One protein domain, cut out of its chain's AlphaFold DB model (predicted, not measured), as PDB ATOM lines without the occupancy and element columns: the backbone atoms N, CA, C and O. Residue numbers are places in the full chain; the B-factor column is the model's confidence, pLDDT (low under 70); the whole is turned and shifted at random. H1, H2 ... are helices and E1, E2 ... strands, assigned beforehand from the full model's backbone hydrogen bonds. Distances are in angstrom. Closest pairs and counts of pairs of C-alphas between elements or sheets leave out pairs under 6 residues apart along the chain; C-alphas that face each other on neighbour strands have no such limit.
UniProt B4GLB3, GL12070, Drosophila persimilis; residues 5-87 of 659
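AT A GLANCE: This is residues 5 to 87 of the 659 residues of the protein "GL12070" of Drosophila persimilis (UniProt B4GLB3). Two parts lie end to end: a small head, in which H1 and H2 cross at about a right angle with the short strand E1 near H1, and an arm made by the long helix H3, with H4 folding back beside it in the opposite direction. A long stretch with no named element, residues 5 to 21, belongs to the head and is tied to E1 by a short antiparallel pairing. The printed part has 83 residues with four named helices and one named strand, in the order H1, H2, E1, H3, H4, and its class is mostly helix. It is only just loose, close to compact, with a radius of gyration of the C-alphas of 14.2 A, and elongated, with spans of 43 by 26 by 21 A.

IN THESE COORDINATES: The printed part begins with residues 5 to 21, which hold no named element. H1, residues 22 to 31, starts at C-alpha 22 at (-61.227, -21.523, -35.487) and is 14.2 A long from first to last C-alpha. H2 is residues 41 to 47, 10.0 A. E1 is residues 48 to 51, also 10.0 A. H3, residues 52 to 67, is the longest helix, 22.7 A from C-alpha 52 at (-45.315, -33.451, -31.446) to C-alpha 67. H4, residues 75 to 85, is 15.8 A long and ends with C-alpha 85 at (-39.900, -20.694, -27.474).

HOW THE PARTS SIT: H1 and H2 touch, with the C-alphas of Ala 25 and Arg 45 closest at 5.5 A, and their lines stand about perpendicular, at 89 degrees. H1 and E1 are near each other, with 6 pairs of C-alphas within 10 A. E1 pairs with no named strand, but residues 16 to 17 pair antiparallel with residues 50 to 51 of E1. H2 and E1 meet only through their link, and so do E1 and H3. H3 and H4 are close but not clearly touching, their closest C-alphas being those of Cys 63 and Cys 76 at 6.0 A. They run opposite ways at a shallow tilt of 18 degrees. H1 and H2 are both apart from H3 and H4, and E1 is apart from H4. In H1, H2, H3 and H4, every O i to N i+4 pair is within hydrogen-bond range.

THE WHOLE: The two C-alphas farthest apart are those of Asn 38 and Glu 71, at 43.1 A. The printed part has no cut and no long link: H2 to E1 and E1 to H3 are tight, H1 to H2 and H3 to H4 short. The mean pLDDT of the printed part is 80.5. Residues 66 to 87 are under 70, and H4 has a mean of 50.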
ATOM      1  N   CYS A   5     -55.480 -36.878 -31.767       96.00
ATOM      2  CA  CYS A   5     -54.762 -36.108 -32.771       96.00
ATOM      3  C   CYS A   5     -55.602 -35.993 -34.054       96.00
ATOM      4  O   CYS A   5     -56.179 -36.986 -34.491       96.00
ATOM      5  N   ILE A   6     -55.644 -34.810 -34.674       94.75
ATOM      6  CA  ILE A   6     -56.317 -34.592 -35.967       94.75
ATOM      7  C   ILE A   6     -55.669 -35.456 -37.062       94.75
ATOM      8  O   ILE A   6     -56.372 -35.963 -37.924       94.75
ATOM      9  N   VAL A   7     -54.345 -35.639 -37.020       93.38
ATOM     10  CA  VAL A   7     -53.579 -36.218 -38.138       93.38
ATOM     11  C   VAL A   7     -53.509 -37.752 -38.088       93.38
ATOM     12  O   VAL A   7     -53.774 -38.389 -39.100       93.38
ATOM     13  N   CYS A   8     -53.210 -38.367 -36.933       94.31
ATOM     14  CA  CYS A   8     -53.171 -39.838 -36.793       94.31
ATOM     15  C   CYS A   8     -54.406 -40.462 -36.119       94.31
ATOM     16  O   CYS A   8     -54.521 -41.683 -36.065       94.31
ATOM     17  N   GLY A   9     -55.316 -39.669 -35.542       94.19
ATOM     18  CA  GLY A   9     -56.464 -40.184 -34.783       94.19
ATOM     19  C   GLY A   9     -56.122 -40.833 -33.430       94.19
ATOM     20  O   GLY A   9     -57.031 -41.183 -32.673       94.19
ATOM     21  N   GLU A  10     -54.845 -40.984 -33.079       95.56
ATOM     22  CA  GLU A  10     -54.397 -41.567 -31.809       95.56
ATOM     23  C   GLU A  10     -54.618 -40.617 -30.622       95.56
ATOM     24  O   GLU A  10     -54.790 -39.407 -30.781       95.56
ATOM     25  N   LYS A  11     -54.591 -41.153 -29.398       96.31
ATOM     26  CA  LYS A  11     -54.495 -40.332 -28.183       96.31
ATOM     27  C   LYS A  11     -53.061 -39.778 -28.098       96.31
ATOM     28  O   LYS A  11     -52.140 -40.585 -28.182       96.31
ATOM     29  N   PRO A  12     -52.840 -38.462 -27.916       94.94
ATOM     30  CA  PRO A  12     -51.489 -37.912 -27.844       94.94
ATOM     31  C   PRO A  12     -50.708 -38.507 -26.662       94.94
ATOM     32  O   PRO A  12     -51.234 -38.620 -25.550       94.94
ATOM     33  N   ILE A  13     -49.451 -38.872 -26.919       94.75
ATOM     34  CA  ILE A  13     -48.472 -39.327 -25.928       94.75
ATOM     35  C   ILE A  13     -47.355 -38.278 -25.904       94.75
ATOM     36  O   ILE A  13     -46.740 -38.018 -26.936       94.75
ATOM     37  N   GLY A  14     -47.120 -37.662 -24.744       93.69
ATOM     38  CA  GLY A  14     -46.299 -36.450 -24.640       93.69
ATOM     39  C   GLY A  14     -47.068 -35.189 -25.049       93.69
ATOM     40  O   GLY A  14     -48.301 -35.158 -24.984       93.69
ATOM     41  N   ASP A  15     -46.341 -34.145 -25.441       95.62
ATOM     42  CA  ASP A  15     -46.916 -32.824 -25.693       95.62
ATOM     43  C   ASP A  15     -47.775 -32.765 -26.968       95.62
ATOM     44  O   ASP A  15     -47.589 -33.507 -27.945       95.62
ATOM     45  N   TYR A  16     -48.735 -31.843 -26.964       96.38
ATOM     46  CA  TYR A  16     -49.636 -31.592 -28.082       96.38
ATOM     47  C   TYR A  16     -50.119 -30.140 -28.087       96.38
ATOM     48  O   TYR A  16     -50.380 -29.555 -27.036       96.38
ATOM     49  N   ILE A  17     -50.306 -29.574 -29.278       96.38
ATOM     50  CA  ILE A  17     -50.978 -28.282 -29.450       96.38
ATOM     51  C   ILE A  17     -52.489 -28.521 -29.517       96.38
ATOM     52  O   ILE A  17     -52.963 -29.410 -30.230       96.38
ATOM     53  N   ILE A  18     -53.262 -27.716 -28.786       97.19
ATOM     54  CA  ILE A  18     -54.705 -27.559 -29.005       97.19
ATOM     55  C   ILE A  18     -54.879 -26.329 -29.901       97.19
ATOM     56  O   ILE A  18     -54.396 -25.267 -29.510       97.19
ATOM     57  N   PRO A  19     -55.574 -26.417 -31.052       95.25
ATOM     58  CA  PRO A  19     -55.806 -25.246 -31.885       95.25
ATOM     59  C   PRO A  19     -56.611 -24.187 -31.122       95.25
ATOM     60  O   PRO A  19     -57.763 -24.397 -30.736       95.25
ATOM     61  N   THR A  20     -55.987 -23.036 -30.910       95.62
ATOM     62  CA  THR A  20     -56.502 -21.942 -30.080       95.62
ATOM     63  C   THR A  20     -57.658 -21.212 -30.758       95.62
ATOM     64  O   THR A  20     -58.623 -20.821 -30.093       95.62
ATOM     65  N   THR A  21     -57.624 -21.088 -32.088       96.12
ATOM     66  CA  THR A  21     -58.618 -20.370 -32.903       96.12
ATOM     67  C   THR A  21     -59.343 -21.286 -33.893       96.12
ATOM     68  O   THR A  21     -58.892 -22.385 -34.215       96.12
ATOM     69  N   ILE A  22     -60.483 -20.822 -34.421       94.50
ATOM     70  CA  ILE A  22     -61.227 -21.523 -35.487       94.50
ATOM     71  C   ILE A  22     -60.410 -21.561 -36.792       94.50
ATOM     72  O   ILE A  22     -60.446 -22.557 -37.513       94.50
ATOM     73  N   VAL A  23     -59.633 -20.508 -37.076       95.19
ATOM     74  CA  VAL A  23     -58.740 -20.439 -38.246       95.19
ATOM     75  C   VAL A  23     -57.630 -21.485 -38.140       95.19
ATOM     76  O   VAL A  23     -57.368 -22.203 -39.101       95.19
ATOM     77  N   GLU A  24     -57.028 -21.630 -36.959       94.31
ATOM     78  CA  GLU A  24     -56.011 -22.646 -36.689       94.31
ATOM     79  C   GLU A  24     -56.585 -24.070 -36.782       94.31
ATOM     80  O   GLU A  24     -56.008 -24.922 -37.455       94.31
ATOM     81  N   ALA A  25     -57.765 -24.320 -36.201       94.50
ATOM     82  CA  ALA A  25     -58.449 -25.611 -36.320       94.50
ATOM     83  C   ALA A  25     -58.763 -25.965 -37.789       94.50
ATOM     84  O   ALA A  25     -58.519 -27.093 -38.217       94.50
ATOM     85  N   ARG A  26     -59.229 -24.993 -38.592       94.25
ATOM     86  CA  ARG A  26     -59.455 -25.170 -40.037       94.25
ATOM     87  C   ARG A  26     -58.151 -25.390 -40.810       94.25
ATOM     88  O   ARG A  26     -58.144 -26.182 -41.749       94.25
ATOM     89  N   ARG A  27     -57.050 -24.732 -40.424       93.75
ATOM     90  CA  ARG A  27     -55.721 -24.981 -41.006       93.75
ATOM     91  C   ARG A  27     -55.322 -26.439 -40.786       93.75
ATOM     92  O   ARG A  27     -55.043 -27.122 -41.763       93.75
ATOM     93  N   TRP A  28     -55.378 -26.942 -39.554       92.88
ATOM     94  CA  TRP A  28     -55.037 -28.339 -39.266       92.88
ATOM     95  C   TRP A  28     -55.971 -29.354 -39.941       92.88
ATOM     96  O   TRP A  28     -55.486 -30.382 -40.408       92.88
ATOM     97  N   LEU A  29     -57.269 -29.056 -40.077       92.25
ATOM     98  CA  LEU A  29     -58.212 -29.908 -40.815       92.25
ATOM     99  C   LEU A  29     -57.842 -30.039 -42.303       92.25
ATOM    100  O   LEU A  29     -57.778 -31.152 -42.825       92.25
ATOM    101  N   ASN A  30     -57.536 -28.909 -42.955       91.56
ATOM    102  CA  ASN A  30     -57.070 -28.874 -44.345       91.56
ATOM    103  C   ASN A  30     -55.755 -29.649 -44.524       91.56
ATOM    104  O   ASN A  30     -55.615 -30.395 -45.487       91.56
ATOM    105  N   LEU A  31     -54.798 -29.488 -43.600       88.62
ATOM    106  CA  LEU A  31     -53.492 -30.158 -43.666       88.62
ATOM    107  C   LEU A  31     -53.590 -31.677 -43.443       88.62
ATOM    108  O   LEU A  31     -52.845 -32.427 -44.062       88.62
ATOM    109  N   ALA A  32     -54.538 -32.139 -42.623       89.62
ATOM    110  CA  ALA A  32     -54.869 -33.559 -42.488       89.62
ATOM    111  C   ALA A  32     -55.740 -34.099 -43.646       89.62
ATOM    112  O   ALA A  32     -56.091 -35.275 -43.653       89.62
ATOM    113  N   ASN A  33     -56.125 -33.242 -44.603       89.06
ATOM    114  CA  ASN A  33     -57.066 -33.525 -45.692       89.06
ATOM    115  C   ASN A  33     -58.426 -34.099 -45.222       89.06
ATOM    116  O   ASN A  33     -59.123 -34.791 -45.965       89.06
ATOM    117  N   LEU A  34     -58.838 -33.788 -43.988       81.50
ATOM    118  CA  LEU A  34     -60.061 -34.306 -43.355       81.50
ATOM    119  C   LEU A  34     -61.325 -33.504 -43.712       81.50
ATOM    120  O   LEU A  34     -62.330 -33.554 -43.004       81.50
ATOM    121  N   ASN A  35     -61.312 -32.799 -44.843       75.00
ATOM    122  CA  ASN A  35     -62.453 -32.026 -45.345       75.00
ATOM    123  C   ASN A  35     -63.649 -32.902 -45.773       75.00
ATOM    124  O   ASN A  35     -64.729 -32.381 -46.024       75.00
ATOM    125  N   SER A  36     -63.468 -34.226 -45.832       71.44
ATOM    126  CA  SER A  36     -64.523 -35.233 -46.000       71.44
ATOM    127  C   SER A  36     -65.233 -35.620 -44.694       71.44
ATOM    128  O   SER A  36     -66.215 -36.362 -44.727       71.44
ATOM    129  N   SER A  37     -64.751 -35.158 -43.534       77.94
ATOM    130  CA  SER A  37     -65.376 -35.444 -42.242       77.94
ATOM    131  C   SER A  37     -66.527 -34.473 -41.950       77.94
ATOM    132  O   SER A  37     -66.360 -33.257 -41.977       77.94
ATOM    133  N   ASN A  38     -67.701 -35.005 -41.599       82.38
ATOM    134  CA  ASN A  38     -68.894 -34.214 -41.248       82.38
ATOM    135  C   ASN A  38     -68.819 -33.575 -39.839       82.38
ATOM    136  O   ASN A  38     -69.842 -33.343 -39.196       82.38
ATOM    137  N   LEU A  39     -67.612 -33.338 -39.318       85.75
ATOM    138  CA  LEU A  39     -67.373 -32.780 -37.989       85.75
ATOM    139  C   LEU A  39     -67.059 -31.286 -38.106       85.75
ATOM    140  O   LEU A  39     -66.056 -30.894 -38.698       85.75
ATOM    141  N   ASP A  40     -67.903 -30.445 -37.507       93.44
ATOM    142  CA  ASP A  40     -67.713 -28.993 -37.548       93.44
ATOM    143  C   ASP A  40     -66.373 -28.538 -36.921       93.44
ATOM    144  O   ASP A  40     -65.854 -29.115 -35.959       93.44
ATOM    145  N   VAL A  41     -65.834 -27.434 -37.440       94.44
ATOM    146  CA  VAL A  41     -64.556 -26.843 -37.029       94.44
ATOM    147  C   VAL A  41     -64.562 -26.417 -35.553       94.44
ATOM    148  O   VAL A  41     -63.528 -26.529 -34.888       94.44
ATOM    149  N   ALA A  42     -65.696 -25.984 -34.985       94.06
ATOM    150  CA  ALA A  42     -65.784 -25.693 -33.551       94.06
ATOM    151  C   ALA A  42     -65.747 -26.974 -32.695       94.06
ATOM    152  O   ALA A  42     -65.218 -26.948 -31.579       94.06
ATOM    153  N   THR A  43     -66.228 -28.105 -33.222       92.88
ATOM    154  CA  THR A  43     -66.075 -29.429 -32.592       92.88
ATOM    155  C   THR A  43     -64.609 -29.864 -32.608       92.88
ATOM    156  O   THR A  43     -64.079 -30.236 -31.559       92.88
ATOM    157  N   TYR A  44     -63.913 -29.712 -33.741       91.62
ATOM    158  CA  TYR A  44     -62.464 -29.950 -33.830       91.62
ATOM    159  C   TYR A  44     -61.659 -29.073 -32.861       91.62
ATOM    160  O   TYR A  44     -60.829 -29.597 -32.118       91.62
ATOM    161  N   ARG A  45     -61.950 -27.765 -32.790       94.94
ATOM    162  CA  ARG A  45     -61.311 -26.828 -31.844       94.94
ATOM    163  C   ARG A  45     -61.466 -27.272 -30.381       94.94
ATOM    164  O   ARG A  45     -60.537 -27.135 -29.589       94.94
ATOM    165  N   LYS A  46     -62.629 -27.821 -30.012       94.75
ATOM    166  CA  LYS A  46     -62.903 -28.298 -28.645       94.75
ATOM    167  C   LYS A  46     -62.216 -29.627 -28.325       94.75
ATOM    168  O   LYS A  46     -61.639 -29.743 -27.244       94.75
ATOM    169  N   TRP A  47     -62.271 -30.608 -29.228       94.00
ATOM    170  CA  TRP A  47     -61.968 -32.014 -28.909       94.00
ATOM    171  C   TRP A  47     -60.662 -32.564 -29.479       94.00
ATOM    172  O   TRP A  47     -60.186 -33.592 -28.997       94.00
ATOM    173  N   ALA A  48     -60.075 -31.911 -30.478       94.81
ATOM    174  CA  ALA A  48     -58.887 -32.417 -31.149       94.81
ATOM    175  C   ALA A  48     -57.603 -31.692 -30.709       94.81
ATOM    176  O   ALA A  48     -57.621 -30.771 -29.884       94.81
ATOM    177  N   CYS A  49     -56.472 -32.177 -31.212       96.62
ATOM    178  CA  CYS A  49     -55.126 -31.672 -30.939       96.62
ATOM    179  C   CYS A  49     -54.156 -32.097 -32.053       96.62
ATOM    180  O   CYS A  49     -54.534 -32.858 -32.944       96.62
ATOM    181  N   VAL A  50     -52.904 -31.651 -31.995       96.69
ATOM    182  CA  VAL A  50     -51.820 -32.129 -32.867       96.69
ATOM    183  C   VAL A  50     -50.627 -32.502 -31.995       96.69
ATOM    184  O   VAL A  50     -50.117 -31.663 -31.257       96.69
ATOM    185  N   CYS A  51     -50.212 -33.769 -32.030       96.88
ATOM    186  CA  CYS A  51     -49.081 -34.270 -31.244       96.88
ATOM    187  C   CYS A  51     -47.725 -33.918 -31.879       96.88
ATOM    188  O   CYS A  51     -47.617 -33.711 -33.092       96.88
ATOM    189  N   VAL A  52     -46.674 -33.879 -31.052       95.75
ATOM    190  CA  VAL A  52     -45.315 -33.451 -31.446       95.75
ATOM    191  C   VAL A  52     -44.736 -34.188 -32.662       95.75
ATOM    192  O   VAL A  52     -43.985 -33.576 -33.420       95.75
ATOM    193  N   SER A  53     -45.087 -35.455 -32.902       94.56
ATOM    194  CA  SER A  53     -44.630 -36.202 -34.086       94.56
ATOM    195  C   SER A  53     -45.030 -35.519 -35.400       94.56
ATOM    196  O   SER A  53     -44.187 -35.336 -36.277       94.56
ATOM    197  N   HIS A  54     -46.280 -35.063 -35.514       94.06
ATOM    198  CA  HIS A  54     -46.761 -34.355 -36.703       94.06
ATOM    199  C   HIS A  54     -46.341 -32.882 -36.734       94.06
ATOM    200  O   HIS A  54     -46.149 -32.340 -37.817       94.06
ATOM    201  N   LEU A  55     -46.138 -32.248 -35.573       93.06
ATOM    202  CA  LEU A  55     -45.609 -30.880 -35.503       93.06
ATOM    203  C   LEU A  55     -44.161 -30.791 -36.007       93.06
ATOM    204  O   LEU A  55     -43.817 -29.833 -36.694       93.06
ATOM    205  N   LYS A  56     -43.324 -31.795 -35.707       91.12
ATOM    206  CA  LYS A  56     -41.948 -31.877 -36.224       91.12
ATOM    207  C   LYS A  56     -41.936 -32.047 -37.743       91.12
ATOM    208  O   LYS A  56     -41.423 -31.172 -38.433       91.12
ATOM    209  N   GLY A  57     -42.624 -33.076 -38.249       85.81
ATOM    210  CA  GLY A  57     -42.715 -33.336 -39.691       85.81
ATOM    211  C   GLY A  57     -43.220 -32.135 -40.501       85.81
ATOM    212  O   GLY A  57     -42.695 -31.872 -41.578       85.81
ATOM    213  N   PHE A  58     -44.162 -31.349 -39.961       83.00
ATOM    214  CA  PHE A  58     -44.646 -30.139 -40.636       83.00
ATOM    215  C   PHE A  58     -43.591 -29.042 -40.794       83.00
ATOM    216  O   PHE A  58     -43.565 -28.366 -41.822       83.00
ATOM    217  N   ASN A  59     -42.728 -28.855 -39.795       83.44
ATOM    218  CA  ASN A  59     -41.647 -27.875 -39.870       83.44
ATOM    219  C   ASN A  59     -40.536 -28.361 -40.812       83.44
ATOM    220  O   ASN A  59     -40.031 -27.579 -41.618       83.44
ATOM    221  N   ASP A  60     -40.213 -29.656 -40.765       85.19
ATOM    222  CA  ASP A  60     -39.190 -30.261 -41.620       85.19
ATOM    223  C   ASP A  60     -39.590 -30.205 -43.110       85.19
ATOM    224  O   ASP A  60     -38.783 -29.794 -43.949       85.19
ATOM    225  N   GLU A  61     -40.847 -30.526 -43.451       81.00
ATOM    226  CA  GLU A  61     -41.368 -30.423 -44.826       81.00
ATOM    227  C   GLU A  61     -41.404 -28.965 -45.315       81.00
ATOM    228  O   GLU A  61     -41.002 -28.672 -46.446       81.00
ATOM    229  N   LEU A  62     -41.825 -28.025 -44.457       76.31
ATOM    230  CA  LEU A  62     -41.855 -26.601 -44.798       76.31
ATOM    231  C   LEU A  62     -40.438 -26.060 -45.066       76.31
ATOM    232  O   LEU A  62     -40.243 -25.317 -46.033       76.31
ATOM    233  N   CYS A  63     -39.435 -26.476 -44.286       76.94
ATOM    234  CA  CYS A  63     -38.046 -26.096 -44.540       76.94
ATOM    235  C   CYS A  63     -37.495 -26.738 -45.822       76.94
ATOM    236  O   CYS A  63     -36.904 -26.022 -46.632       76.94
ATOM    237  N   GLN A  64     -37.739 -28.031 -46.075       77.38
ATOM    238  CA  GLN A  64     -37.310 -28.692 -47.320       77.38
ATOM    239  C   GLN A  64     -37.900 -28.014 -48.565       77.38
ATOM    240  O   GLN A  64     -37.173 -27.704 -49.510       77.38
ATOM    241  N   LYS A  65     -39.200 -27.697 -48.543       73.69
ATOM    242  CA  LYS A  65     -39.888 -27.008 -49.648       73.69
ATOM    243  C   LYS A  65     -39.379 -25.582 -49.893       73.69
ATOM    244  O   LYS A  65     -39.538 -25.074 -50.998       73.69
ATOM    245  N   THR A  66     -38.752 -24.963 -48.892       67.25
ATOM    246  CA  THR A  66     -38.149 -23.622 -48.993       67.25
ATOM    247  C   THR A  66     -36.685 -23.670 -49.457       67.25
ATOM    248  O   THR A  66     -36.207 -22.715 -50.063       67.25
ATOM    249  N   GLN A  67     -35.966 -24.776 -49.226       67.56
ATOM    250  CA  GLN A  67     -34.543 -24.937 -49.578       67.56
ATOM    251  C   GLN A  67     -34.277 -25.246 -51.064       67.56
ATOM    252  O   GLN A  67     -33.126 -25.211 -51.494       67.56
ATOM    253  N   SER A  68     -35.313 -25.518 -51.863       65.00
ATOM    254  CA  SER A  68     -35.197 -25.680 -53.321       65.00
ATOM    255  C   SER A  68     -34.926 -24.361 -54.059       65.00
ATOM    256  O   SER A  68     -34.452 -24.380 -55.194       65.00
ATOM    257  N   GLY A  69     -35.179 -23.218 -53.412       54.72
ATOM    258  CA  GLY A  69     -34.662 -21.919 -53.826       54.72
ATOM    259  C   GLY A  69     -33.277 -21.680 -53.226       54.72
ATOM    260  O   GLY A  69     -33.122 -21.618 -52.005       54.72
ATOM    261  N   THR A  70     -32.268 -21.502 -54.077       50.53
ATOM    262  CA  THR A  70     -30.953 -21.005 -53.649       50.53
ATOM    263  C   THR A  70     -31.099 -19.662 -52.920       50.53
ATOM    264  O   THR A  70     -31.893 -18.830 -53.345       50.53
ATOM    265  N   GLU A  71     -30.286 -19.434 -51.876       51.16
ATOM    266  CA  GLU A  71     -30.145 -18.149 -51.153       51.16
ATOM    267  C   GLU A  71     -31.166 -17.815 -50.026       51.16
ATOM    268  O   GLU A  71     -31.455 -16.647 -49.782       51.16
ATOM    269  N   ASN A  72     -31.687 -18.784 -49.246       49.28
ATOM    270  CA  ASN A  72     -32.471 -18.437 -48.027       49.28
ATOM    271  C   ASN A  72     -32.344 -19.345 -46.778       49.28
ATOM    272  O   ASN A  72     -33.195 -19.312 -45.888       49.28
ATOM    273  N   THR A  73     -31.253 -20.105 -46.635       50.78
ATOM    274  CA  THR A  73     -31.068 -21.105 -45.555       50.78
ATOM    275  C   THR A  73     -31.222 -20.567 -44.119       50.78
ATOM    276  O   THR A  73     -31.582 -21.329 -43.227       50.78
ATOM    277  N   ARG A  74     -30.974 -19.272 -43.867       56.50
ATOM    278  CA  ARG A  74     -30.972 -18.693 -42.506       56.50
ATOM    279  C   ARG A  74     -32.356 -18.429 -41.898       56.50
ATOM    280  O   ARG A  74     -32.441 -18.335 -40.684       56.50
ATOM    281  N   ARG A  75     -33.435 -18.308 -42.685       55.78
ATOM    282  CA  ARG A  75     -34.753 -17.934 -42.120       55.78
ATOM    283  C   ARG A  75     -35.450 -19.075 -41.374       55.78
ATOM    284  O   ARG A  75     -36.122 -18.827 -40.380       55.78
ATOM    285  N   CYS A  76     -35.274 -20.323 -41.819       51.47
ATOM    286  CA  CYS A  76     -36.031 -21.450 -41.259       51.47
ATOM    287  C   CYS A  76     -35.675 -21.752 -39.791       51.47
ATOM    288  O   CYS A  76     -36.546 -22.139 -39.017       51.47
ATOM    289  N   THR A  77     -34.419 -21.528 -39.387       52.56
ATOM    290  CA  THR A  77     -33.972 -21.733 -37.999       52.56
ATOM    291  C   THR A  77     -34.604 -20.744 -37.023       52.56
ATOM    292  O   THR A  77     -34.906 -21.122 -35.893       52.56
ATOM    293  N   ASP A  78     -34.844 -19.503 -37.451       52.06
ATOM    294  CA  ASP A  78     -35.383 -18.456 -36.580       52.06
ATOM    295  C   ASP A  78     -36.891 -18.633 -36.354       52.06
ATOM    296  O   ASP A  78     -37.355 -18.526 -35.219       52.06
ATOM    297  N   ASP A  79     -37.654 -19.012 -37.387       50.03
ATOM    298  CA  ASP A  79     -39.067 -19.378 -37.218       50.03
ATOM    299  C   ASP A  79     -39.225 -20.679 -36.408       50.03
ATOM    300  O   ASP A  79     -40.039 -20.726 -35.482       50.03
ATOM    301  N   GLN A  80     -38.406 -21.710 -36.660       45.28
ATOM    302  CA  GLN A  80     -38.408 -22.949 -35.865       45.28
ATOM    303  C   GLN A  80     -38.116 -22.672 -34.379       45.28
ATOM    304  O   GLN A  80     -38.763 -23.242 -33.491       45.28
ATOM    305  N   ARG A  81     -37.181 -21.756 -34.099       47.06
ATOM    306  CA  ARG A  81     -36.864 -21.292 -32.747       47.06
ATOM    307  C   ARG A  81     -38.023 -20.510 -32.124       47.06
ATOM    308  O   ARG A  81     -38.432 -20.839 -31.014       47.06
ATOM    309  N   ARG A  82     -38.608 -19.551 -32.845       49.00
ATOM    310  CA  ARG A  82     -39.742 -18.728 -32.381       49.00
ATOM    311  C   ARG A  82     -41.001 -19.553 -32.091       49.00
ATOM    312  O   ARG A  82     -41.753 -19.226 -31.173       49.00
ATOM    313  N   TRP A  83     -41.233 -20.633 -32.838       52.41
ATOM    314  CA  TRP A  83     -42.286 -21.608 -32.530       52.41
ATOM    315  C   TRP A  83     -41.949 -22.439 -31.287       52.41
ATOM    316  O   TRP A  83     -42.823 -22.658 -30.454       52.41
ATOM    317  N   SER A  84     -40.689 -22.851 -31.125       44.91
ATOM    318  CA  SER A  84     -40.237 -23.630 -29.962       44.91
ATOM    319  C   SER A  84     -40.305 -22.831 -28.655       44.91
ATOM    320  O   SER A  84     -40.799 -23.341 -27.654       44.91
ATOM    321  N   GLU A  85     -39.885 -21.565 -28.661       46.53
ATOM    322  CA  GLU A  85     -39.900 -20.694 -27.474       46.53
ATOM    323  C   GLU A  85     -41.338 -20.368 -27.009       46.53
ATOM    324  O   GLU A  85     -41.590 -20.269 -25.809       46.53
ATOM    325  N   ASN A  86     -42.310 -20.321 -27.932       48.97
ATOM    326  CA  ASN A  86     -43.739 -20.187 -27.614       48.97
ATOM    327  C   ASN A  86     -44.390 -21.467 -27.045       48.97
ATOM    328  O   ASN A  86     -45.504 -21.390 -26.532       48.97
ATOM    329  N   LEU A  87     -43.739 -22.635 -27.125       44.75
ATOM    330  CA  LEU A  87     -44.284 -23.904 -26.612       44.75
ATOM    331  C   LEU A  87     -43.927 -24.179 -25.142       44.75
ATOM    332  O   LEU A  87     -44.479 -25.099 -24.541       44.75
TER     333      LEU A  87